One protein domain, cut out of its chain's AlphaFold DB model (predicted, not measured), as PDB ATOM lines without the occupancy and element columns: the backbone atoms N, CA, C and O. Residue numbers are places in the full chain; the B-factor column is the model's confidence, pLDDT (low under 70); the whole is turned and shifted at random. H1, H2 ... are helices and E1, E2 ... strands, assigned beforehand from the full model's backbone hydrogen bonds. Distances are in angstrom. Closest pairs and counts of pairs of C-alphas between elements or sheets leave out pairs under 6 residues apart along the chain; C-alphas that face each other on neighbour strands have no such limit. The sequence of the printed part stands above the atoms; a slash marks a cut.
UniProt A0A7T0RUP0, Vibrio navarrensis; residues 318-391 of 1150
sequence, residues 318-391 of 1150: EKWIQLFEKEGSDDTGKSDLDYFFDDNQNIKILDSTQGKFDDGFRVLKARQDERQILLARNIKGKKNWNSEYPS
ATOM      1  N   GLU A 318     168.691 141.633 141.880       82.62
ATOM      2  CA  GLU A 318     167.494 142.029 141.134       82.62
ATOM      3  C   GLU A 318     167.741 142.049 139.617       82.62
ATOM      4  O   GLU A 318     168.403 142.932 139.074       82.62
ATOM      5  N   LYS A 319     167.175 141.069 138.914       84.69
ATOM      6  CA  LYS A 319     167.265 140.876 137.463       84.69
ATOM      7  C   LYS A 319     166.142 141.610 136.730       84.69
ATOM      8  O   LYS A 319     165.183 140.999 136.262       84.69
ATOM      9  N   TRP A 320     166.247 142.932 136.666       86.50
ATOM     10  CA  TRP A 320     165.282 143.781 135.966       86.50
ATOM     11  C   TRP A 320     165.323 143.569 134.449       86.50
ATOM     12  O   TRP A 320     166.395 143.416 133.859       86.50
ATOM     13  N   ILE A 321     164.160 143.612 133.801       88.06
ATOM     14  CA  ILE A 321     164.041 143.607 132.340       88.06
ATOM     15  C   ILE A 321     163.378 144.890 131.841       88.06
ATOM     16  O   ILE A 321     162.444 145.395 132.459       88.06
ATOM     17  N   GLN A 322     163.876 145.400 130.721       88.00
ATOM     18  CA  GLN A 322     163.341 146.524 129.963       88.00
ATOM     19  C   GLN A 322     162.410 145.993 128.877       88.00
ATOM     20  O   GLN A 322     162.827 145.118 128.114       88.00
ATOM     21  N   LEU A 323     161.195 146.532 128.781       88.69
ATOM     22  CA  LEU A 323     160.214 146.141 127.767       88.69
ATOM     23  C   LEU A 323     160.196 147.111 126.578       88.69
ATOM     24  O   LEU A 323     160.439 148.310 126.742       88.69
ATOM     25  N   PHE A 324     159.870 146.592 125.393       84.31
ATOM     26  CA  PHE A 324     159.754 147.340 124.139       84.31
ATOM     27  C   PHE A 324     158.488 146.929 123.374       84.31
ATOM     28  O   PHE A 324     158.186 145.739 123.263       84.31
ATOM     29  N   GLU A 325     157.752 147.908 122.833       78.38
ATOM     30  CA  GLU A 325     156.657 147.642 121.888       78.38
ATOM     31  C   GLU A 325     157.202 147.025 120.590       78.38
ATOM     32  O   GLU A 325     158.307 147.357 120.153       78.38
ATOM     33  N   LYS A 326     156.399 146.169 119.945       75.69
ATOM     34  CA  LYS A 326     156.679 145.674 118.590       75.69
ATOM     35  C   LYS A 326     156.484 146.794 117.561       75.69
ATOM     36  O   LYS A 326     155.650 147.680 117.737       75.69
ATOM     37  N   GLU A 327     157.256 146.765 116.474       62.25
ATOM     38  CA  GLU A 327     157.129 147.762 115.405       62.25
ATOM     39  C   GLU A 327     155.767 147.654 114.695       62.25
ATOM     40  O   GLU A 327     155.348 146.563 114.313       62.25
ATOM     41  N   GLY A 328     155.088 148.793 114.495       56.97
ATOM     42  CA  GLY A 328     153.797 148.870 113.794       56.97
ATOM     43  C   GLY A 328     152.560 149.054 114.682       56.97
ATOM     44  O   GLY A 328     151.450 148.987 114.157       56.97
ATOM     45  N   SER A 329     152.723 149.302 115.987       52.41
ATOM     46  CA  SER A 329     151.608 149.643 116.881       52.41
ATOM     47  C   SER A 329     150.902 150.938 116.437       52.41
ATOM     48  O   SER A 329     151.536 151.901 115.999       52.41
ATOM     49  N   ASP A 330     149.569 150.952 116.516       54.38
ATOM     50  CA  ASP A 330     148.760 152.131 116.198       54.38
ATOM     51  C   ASP A 330     148.965 153.225 117.271       54.38
ATOM     52  O   ASP A 330     149.003 152.950 118.476       54.38
ATOM     53  N   ASP A 331     149.066 154.485 116.839       54.72
ATOM     54  CA  ASP A 331     149.148 155.659 117.718       54.72
ATOM     55  C   ASP A 331     147.810 155.923 118.449       54.72
ATOM     56  O   ASP A 331     147.760 156.752 119.356       54.72
ATOM     57  N   THR A 332     146.716 155.249 118.061       49.72
ATOM     58  CA  THR A 332     145.348 155.562 118.524       49.72
ATOM     59  C   THR A 332     144.789 154.717 119.665       49.72
ATOM     60  O   THR A 332     143.600 154.830 119.956       49.72
ATOM     61  N   GLY A 333     145.609 153.906 120.341       58.16
ATOM     62  CA  GLY A 333     145.145 152.993 121.393       58.16
ATOM     63  C   GLY A 333     146.041 152.896 122.630       58.16
ATOM     64  O   GLY A 333     147.119 153.495 122.700       58.16
ATOM     65  N   LYS A 334     145.578 152.101 123.610       67.31
ATOM     66  CA  LYS A 334     146.354 151.687 124.793       67.31
ATOM     67  C   LYS A 334     147.647 151.041 124.300       67.31
ATOM     68  O   LYS A 334     147.622 150.278 123.337       67.31
ATOM     69  N   SER A 335     148.782 151.378 124.909       74.62
ATOM     70  CA  SER A 335     150.040 150.717 124.557       74.62
ATOM     71  C   SER A 335     149.939 149.235 124.894       74.62
ATOM     72  O   SER A 335     149.473 148.877 125.975       74.62
ATOM     73  N   ASP A 336     150.451 148.378 124.015       78.31
ATOM     74  CA  ASP A 336     150.605 146.956 124.319       78.31
ATOM     75  C   ASP A 336     151.432 146.743 125.599       78.31
ATOM     76  O   ASP A 336     151.168 145.825 126.377       78.31
ATOM     77  N   LEU A 337     152.384 147.644 125.881       83.12
ATOM     78  CA  LEU A 337     153.148 147.622 127.124       83.12
ATOM     79  C   LEU A 337     152.289 147.929 128.347       83.12
ATOM     80  O   LEU A 337     152.589 147.405 129.412       83.12
ATOM     81  N   ASP A 338     151.233 148.741 128.238       80.31
ATOM     82  CA  ASP A 338     150.400 149.102 129.393       80.31
ATOM     83  C   ASP A 338     149.729 147.870 130.023       80.31
ATOM     84  O   ASP A 338     149.514 147.860 131.231       80.31
ATOM     85  N   TYR A 339     149.461 146.802 129.257       82.50
ATOM     86  CA  TYR A 339     148.931 145.546 129.807       82.50
ATOM     87  C   TYR A 339     149.927 144.812 130.725       82.50
ATOM     88  O   TYR A 339     149.510 144.020 131.566       82.50
ATOM     89  N   PHE A 340     151.233 145.084 130.612       85.31
ATOM     90  CA  PHE A 340     152.260 144.529 131.505       85.31
ATOM     91  C   PHE A 340     152.390 145.299 132.828       85.31
ATOM     92  O   PHE A 340     153.061 144.822 133.743       85.31
ATOM     93  N   PHE A 341     151.764 146.477 132.931       79.56
ATOM     94  CA  PHE A 341     151.807 147.361 134.101       79.56
ATOM     95  C   PHE A 341     150.420 147.609 134.703       79.56
ATOM     96  O   PHE A 341     150.240 148.590 135.417       79.56
ATOM     97  N   ASP A 342     149.433 146.768 134.389       69.38
ATOM     98  CA  ASP A 342     148.103 146.902 134.979       69.38
ATOM     99  C   ASP A 342     148.159 146.658 136.502       69.38
ATOM    100  O   ASP A 342     148.985 145.885 136.987       69.38
ATOM    101  N   ASP A 343     147.263 147.282 137.269       58.16
ATOM    102  CA  ASP A 343     147.266 147.274 138.750       58.16
ATOM    103  C   ASP A 343     146.884 145.895 139.367       58.16
ATOM    104  O   ASP A 343     146.464 145.791 140.524       58.16
ATOM    105  N   ASN A 344     146.983 144.798 138.607       63.56
ATOM    106  CA  ASN A 344     146.643 143.457 139.074       63.56
ATOM    107  C   ASN A 344     147.878 142.681 139.557       63.56
ATOM    108  O   ASN A 344     148.729 142.247 138.782       63.56
ATOM    109  N   GLN A 345     147.907 142.389 140.859       55.91
ATOM    110  CA  GLN A 345     148.960 141.611 141.527       55.91
ATOM    111  C   GLN A 345     149.140 140.176 140.986       55.91
ATOM    112  O   GLN A 345     150.150 139.535 141.274       55.91
ATOM    113  N   ASN A 346     148.184 139.660 140.207       60.47
ATOM    114  CA  ASN A 346     148.222 138.319 139.618       60.47
ATOM    115  C   ASN A 346     148.491 138.323 138.107       60.47
ATOM    116  O   ASN A 346     148.182 137.332 137.438       60.47
ATOM    117  N   ILE A 347     149.050 139.408 137.556       74.31
ATOM    118  CA  ILE A 347     149.498 139.413 136.163       74.31
ATOM    119  C   ILE A 347     150.472 138.254 135.946       74.31
ATOM    120  O   ILE A 347     151.540 138.162 136.558       74.31
ATOM    121  N   LYS A 348     150.054 137.350 135.063       80.62
ATOM    122  CA  LYS A 348     150.791 136.156 134.687       80.62
ATOM    123  C   LYS A 348     151.503 136.432 133.374       80.62
ATOM    124  O   LYS A 348     150.853 136.614 132.346       80.62
ATOM    125  N   ILE A 349     152.828 136.444 133.425       86.62
ATOM    126  CA  ILE A 349     153.672 136.667 132.253       86.62
ATOM    127  C   ILE A 349     154.195 135.321 131.772       86.62
ATOM    128  O   ILE A 349     154.730 134.535 132.550       86.62
ATOM    129  N   LEU A 350     154.022 135.047 130.490       86.31
ATOM    130  CA  LEU A 350     154.477 133.832 129.831       86.31
ATOM    131  C   LEU A 350     155.634 134.185 128.909       86.31
ATOM    132  O   LEU A 350     155.581 135.199 128.219       86.31
ATOM    133  N   ASP A 351     156.671 133.362 128.865       83.69
ATOM    134  CA  ASP A 351     157.687 133.505 127.822       83.69
ATOM    135  C   ASP A 351     157.294 132.751 126.537       83.69
ATOM    136  O   ASP A 351     156.272 132.055 126.467       83.69
ATOM    137  N   SER A 352     158.087 132.915 125.477       77.25
ATOM    138  CA  SER A 352     157.836 132.261 124.186       77.25
ATOM    139  C   SER A 352     157.888 130.731 124.241       77.25
ATOM    140  O   SER A 352     157.382 130.077 123.334       77.25
ATOM    141  N   THR A 353     158.508 130.148 125.271       74.44
ATOM    142  CA  THR A 353     158.628 128.690 125.424       74.44
ATOM    143  C   THR A 353     157.451 128.072 126.172       74.44
ATOM    144  O   THR A 353     157.319 126.850 126.193       74.44
ATOM    145  N   GLN A 354     156.592 128.903 126.765       76.38
ATOM    146  CA  GLN A 354     155.512 128.482 127.646       76.38
ATOM    147  C   GLN A 354     154.142 128.508 126.959       76.38
ATOM    148  O   GLN A 354     153.800 129.422 126.202       76.38
ATOM    149  N   GLY A 355     153.320 127.504 127.256       74.69
ATOM    150  CA  GLY A 355     151.908 127.469 126.888       74.69
ATOM    151  C   GLY A 355     151.049 128.324 127.826       74.69
ATOM    152  O   GLY A 355     151.424 128.594 128.966       74.69
ATOM    153  N   LYS A 356     149.839 128.699 127.384       71.12
ATOM    154  CA  LYS A 356     148.879 129.528 128.153       71.12
ATOM    155  C   LYS A 356     148.634 129.019 129.589       71.12
ATOM    156  O   LYS A 356     148.414 129.797 130.526       71.12
ATOM    157  N   PHE A 357     148.690 127.700 129.775       75.50
ATOM    158  CA  PHE A 357     148.410 127.022 131.042       75.50
ATOM    159  C   PHE A 357     149.628 126.844 131.964       75.50
ATOM    160  O   PHE A 357     149.431 126.500 133.126       75.50
ATOM    161  N   ASP A 358     150.849 127.135 131.511       77.94
ATOM    162  CA  ASP A 358     152.067 126.991 132.327       77.94
ATOM    163  C   ASP A 358     152.115 128.029 133.437       77.94
ATOM    164  O   ASP A 358     151.657 129.137 133.224       77.94
ATOM    165  N   ASP A 359     152.698 127.740 134.601       78.06
ATOM    166  CA  ASP A 359     152.653 128.661 135.754       78.06
ATOM    167  C   ASP A 359     153.267 130.051 135.464       78.06
ATOM    168  O   ASP A 359     152.822 131.044 136.048       78.06
ATOM    169  N   GLY A 360     154.204 130.143 134.511       86.56
ATOM    170  CA  GLY A 360     154.754 131.405 134.010       86.56
ATOM    171  C   GLY A 360     155.630 132.149 135.018       86.56
ATOM    172  O   GLY A 360     156.312 131.555 135.859       86.56
ATOM    173  N   PHE A 361     155.595 133.473 134.929       87.25
ATOM    174  CA  PHE A 361     156.270 134.426 135.797       87.25
ATOM    175  C   PHE A 361     155.250 135.334 136.485       87.25
ATOM    176  O   PHE A 361     154.210 135.672 135.915       87.25
ATOM    177  N   ARG A 362     155.582 135.754 137.706       85.75
ATOM    178  CA  ARG A 362     154.879 136.805 138.449       85.75
ATOM    179  C   ARG A 362     155.731 138.068 138.503       85.75
ATOM    180  O   ARG A 362     156.959 137.979 138.585       85.75
ATOM    181  N   VAL A 363     155.081 139.225 138.522       85.25
ATOM    182  CA  VAL A 363     155.746 140.517 138.719       85.25
ATOM    183  C   VAL A 363     156.041 140.705 140.210       85.25
ATOM    184  O   VAL A 363     155.137 140.649 141.039       85.25
ATOM    185  N   LEU A 364     157.314 140.884 140.566       80.06
ATOM    186  CA  LEU A 364     157.744 141.233 141.925       80.06
ATOM    187  C   LEU A 364     157.704 142.743 142.156       80.06
ATOM    188  O   LEU A 364     157.268 143.200 143.206       80.06
ATOM    189  N   LYS A 365     158.210 143.502 141.181       79.69
ATOM    190  CA  LYS A 365     158.269 144.964 141.183       79.69
ATOM    191  C   LYS A 365     158.112 145.469 139.752       79.69
ATOM    192  O   LYS A 365     158.509 144.787 138.807       79.69
ATOM    193  N   ALA A 366     157.582 146.674 139.603       81.69
ATOM    194  CA  ALA A 366     157.432 147.329 138.314       81.69
ATOM    195  C   ALA A 366     157.813 148.805 138.427       81.69
ATOM    196  O   ALA A 366     157.525 149.458 139.427       81.69
ATOM    197  N   ARG A 367     158.462 149.328 137.388       79.75
ATOM    198  CA  ARG A 367     158.720 150.755 137.187       79.75
ATOM    199  C   ARG A 367     158.020 151.151 135.897       79.75
ATOM    200  O   ARG A 367     158.597 151.025 134.820       79.75
ATOM    201  N   GLN A 368     156.761 151.566 136.012       79.12
ATOM    202  CA  GLN A 368     155.897 151.830 134.861       79.12
ATOM    203  C   GLN A 368     156.455 152.935 133.957       79.12
ATOM    204  O   GLN A 368     156.572 152.709 132.755       79.12
ATOM    205  N   ASP A 369     156.870 154.077 134.521       77.38
ATOM    206  CA  ASP A 369     157.492 155.173 133.760       77.38
ATOM    207  C   ASP A 369     158.734 154.689 132.988       77.38
ATOM    208  O   ASP A 369     158.943 155.070 131.842       77.38
ATOM    209  N   GLU A 370     159.534 153.798 133.582       81.44
ATOM    210  CA  GLU A 370     160.739 153.258 132.941       81.44
ATOM    211  C   GLU A 370     160.458 152.053 132.033       81.44
ATOM    212  O   GLU A 370     161.371 151.543 131.391       81.44
ATOM    213  N   ARG A 371     159.211 151.567 131.968       85.94
ATOM    214  CA  ARG A 371     158.822 150.332 131.270       85.94
ATOM    215  C   ARG A 371     159.674 149.118 131.681       85.94
ATOM    216  O   ARG A 371     160.003 148.270 130.849       85.94
ATOM    217  N   GLN A 372     160.015 149.024 132.969       87.62
ATOM    218  CA  GLN A 372     160.826 147.938 133.531       87.62
ATOM    219  C   GLN A 372     160.028 147.070 134.498       87.62
ATOM    220  O   GLN A 372     159.284 147.584 135.334       87.62
ATOM    221  N   ILE A 373     160.242 145.757 134.448       88.75
ATOM    222  CA  ILE A 373     159.639 144.807 135.391       88.75
ATOM    223  C   ILE A 373     160.687 143.868 135.980       88.75
ATOM    224  O   ILE A 373     161.682 143.526 135.340       88.75
ATOM    225  N   LEU A 374     160.456 143.458 137.222       87.56
ATOM    226  CA  LEU A 374     161.239 142.457 137.930       87.56
ATOM    227  C   LEU A 374     160.390 141.194 138.052       87.56
ATOM    228  O   LEU A 374     159.317 141.231 138.654       87.56
ATOM    229  N   LEU A 375     160.861 140.084 137.489       88.94
ATOM    230  CA  LEU A 375     160.099 138.839 137.411       88.94
ATOM    231  C   LEU A 375     160.646 137.772 138.349       88.94
ATOM    232  O   LEU A 375     161.853 137.673 138.546       88.94
ATOM    233  N   ALA A 376     159.755 136.931 138.867       87.94
ATOM    234  CA  ALA A 376     160.105 135.666 139.506       87.94
ATOM    235  C   ALA A 376     159.281 134.533 138.911       87.94
ATOM    236  O   ALA A 376     158.104 134.712 138.585       87.94
ATOM    237  N   ARG A 377     159.882 133.347 138.802       86.50
ATOM    238  CA  ARG A 377     159.165 132.168 138.323       86.50
ATOM    239  C   ARG A 377     158.035 131.824 139.281       86.50
ATOM    240  O   ARG A 377     158.235 131.784 140.499       86.50
ATOM    241  N   ASN A 378     156.851 131.596 138.733       82.81
ATOM    242  CA  ASN A 378     155.700 131.216 139.527       82.81
ATOM    243  C   ASN A 378     155.858 129.753 139.978       82.81
ATOM    244  O   ASN A 378     156.217 128.890 139.179       82.81
ATOM    245  N   ILE A 379     155.632 129.480 141.264       76.38
ATOM    246  CA  ILE A 379     155.754 128.141 141.853       76.38
ATOM    247  C   ILE A 379     154.457 127.848 142.601       76.38
ATOM    248  O   ILE A 379     154.104 128.562 143.543       76.38
ATOM    249  N   LYS A 380     153.743 126.787 142.207       68.81
ATOM    250  CA  LYS A 380     152.484 126.392 142.857       68.81
ATOM    251  C   LYS A 380     152.651 126.286 144.376       68.81
ATOM    252  O   LYS A 380     153.482 125.531 144.875       68.81
ATOM    253  N   GLY A 381     151.843 127.057 145.103       62.78
ATOM    254  CA  GLY A 381     151.775 127.029 146.566       62.78
ATOM    255  C   GLY A 381     152.956 127.666 147.314       62.78
ATOM    256  O   GLY A 381     152.964 127.604 148.540       62.78
ATOM    257  N   LYS A 382     153.941 128.285 146.638       67.94
ATOM    258  CA  LYS A 382     155.090 128.948 147.292       67.94
ATOM    259  C   LYS A 382     155.387 130.316 146.669       67.94
ATOM    260  O   LYS A 382     155.530 130.439 145.458       67.94
ATOM    261  N   LYS A 383     155.555 131.356 147.498       65.69
ATOM    262  CA  LYS A 383     156.017 132.676 147.030       65.69
ATOM    263  C   LYS A 383     157.531 132.633 146.778       65.69
ATOM    264  O   LYS A 383     158.307 132.640 147.728       65.69
ATOM    265  N   ASN A 384     157.944 132.596 145.509       74.94
ATOM    266  CA  ASN A 384     159.348 132.745 145.114       74.94
ATOM    267  C   ASN A 384     159.717 134.228 144.994       74.94
ATOM    268  O   ASN A 384     159.143 134.937 144.166       74.94
ATOM    269  N   TRP A 385     160.651 134.702 145.811       79.06
ATOM    270  CA  TRP A 385     161.119 136.094 145.804       79.06
ATOM    271  C   TRP A 385     162.409 136.292 145.007       79.06
ATOM    272  O   TRP A 385     162.851 137.423 144.832       79.06
ATOM    273  N   ASN A 386     162.999 135.208 144.499       83.31
ATOM    274  CA  ASN A 386     164.222 135.287 143.720       83.31
ATOM    275  C   ASN A 386     163.898 135.723 142.296       83.31
ATOM    276  O   ASN A 386     163.116 135.076 141.597       83.31
ATOM    277  N   SER A 387     164.520 136.822 141.876       87.25
ATOM    278  CA  SER A 387     164.328 137.341 140.531       87.25
ATOM    279  C   SER A 387     165.029 136.477 139.475       87.25
ATOM    280  O   SER A 387     166.151 135.979 139.661       87.25
ATOM    281  N   GLU A 388     164.365 136.288 138.339       85.94
ATOM    282  CA  GLU A 388     164.815 135.441 137.235       85.94
ATOM    283  C   GLU A 388     164.507 136.095 135.886       85.94
ATOM    284  O   GLU A 388     163.475 136.739 135.710       85.94
ATOM    285  N   TYR A 389     165.411 135.911 134.920       84.94
ATOM    286  CA  TYR A 389     165.159 136.312 133.540       84.94
ATOM    287  C   TYR A 389     164.264 135.274 132.846       84.94
ATOM    288  O   TYR A 389     164.463 134.076 133.077       84.94
ATOM    289  N   PRO A 390     163.345 135.697 131.957       85.38
ATOM    290  CA  PRO A 390     162.680 134.789 131.025       85.38
ATOM    291  C   PRO A 390     163.688 134.030 130.149       85.38
ATOM    292  O   PRO A 390     164.854 134.432 130.033       85.38
ATOM    293  N   SER A 391     163.262 132.927 129.524       75.38
ATOM    294  CA  SER A 391     164.161 132.114 128.699       75.38
ATOM    295  C   SER A 391     164.830 132.938 127.584       75.38
ATOM    296  O   SER A 391     164.221 133.785 126.932       75.38
TER     297      SER A 391
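This is residues 318 to 391 of the 1150 residues of a protein of Vibrio navarrensis (UniProt A0A7T0RUP0). There is little regular structure: a small four-stranded sheet, strongly twisted and curled like part of a barrel, with short helix H1 on it, while residues 327 to 334 stick out. Of 74 printed residues, 28 are in named elements, E1 H1 E2 E3 E4, one helix and four strands, class mixed; the antiparallel sheet runs E1 E4 E3 E2. It is compact, radius of gyration of the C-alphas 12.9 A, but elongated, spanning 40 by 25 by 22 A.

Edge strand E1, residues 320 to 324, neighbours E4, residues 372 to 377; N 321 and O 373 are 2.9 A apart, within hydrogen-bond range. H1, residues 336 to 341, is on the sheet, height 7.2 A, over none of its strands; 0 of its 2 O i to N i+4 pairs are within range, but 3 of 3 O i to N i+3 pairs. E2, residues 348 to 351, E3, residues 361 to 367, and E4 form a meander, each strand the antiparallel neighbour of the one before, in two hairpins; N 361 and O 349 are 2.7 A apart, N 364 and O 374 2.8 A.

E1, 13.5 A, begins at C-alpha 320 (165.282, 143.781, 135.966); H1 measures 9.9 A, E2 10.1 A, E3 16.6 A; E4, 16.6 A, ends at C-alpha 377 (159.165, 132.168, 138.323).

The printed part has no cut; the link E1 to H1 is long. Model pLDDT is under 70 at residues 327 to 334, 342 to 346 and 380 to 383.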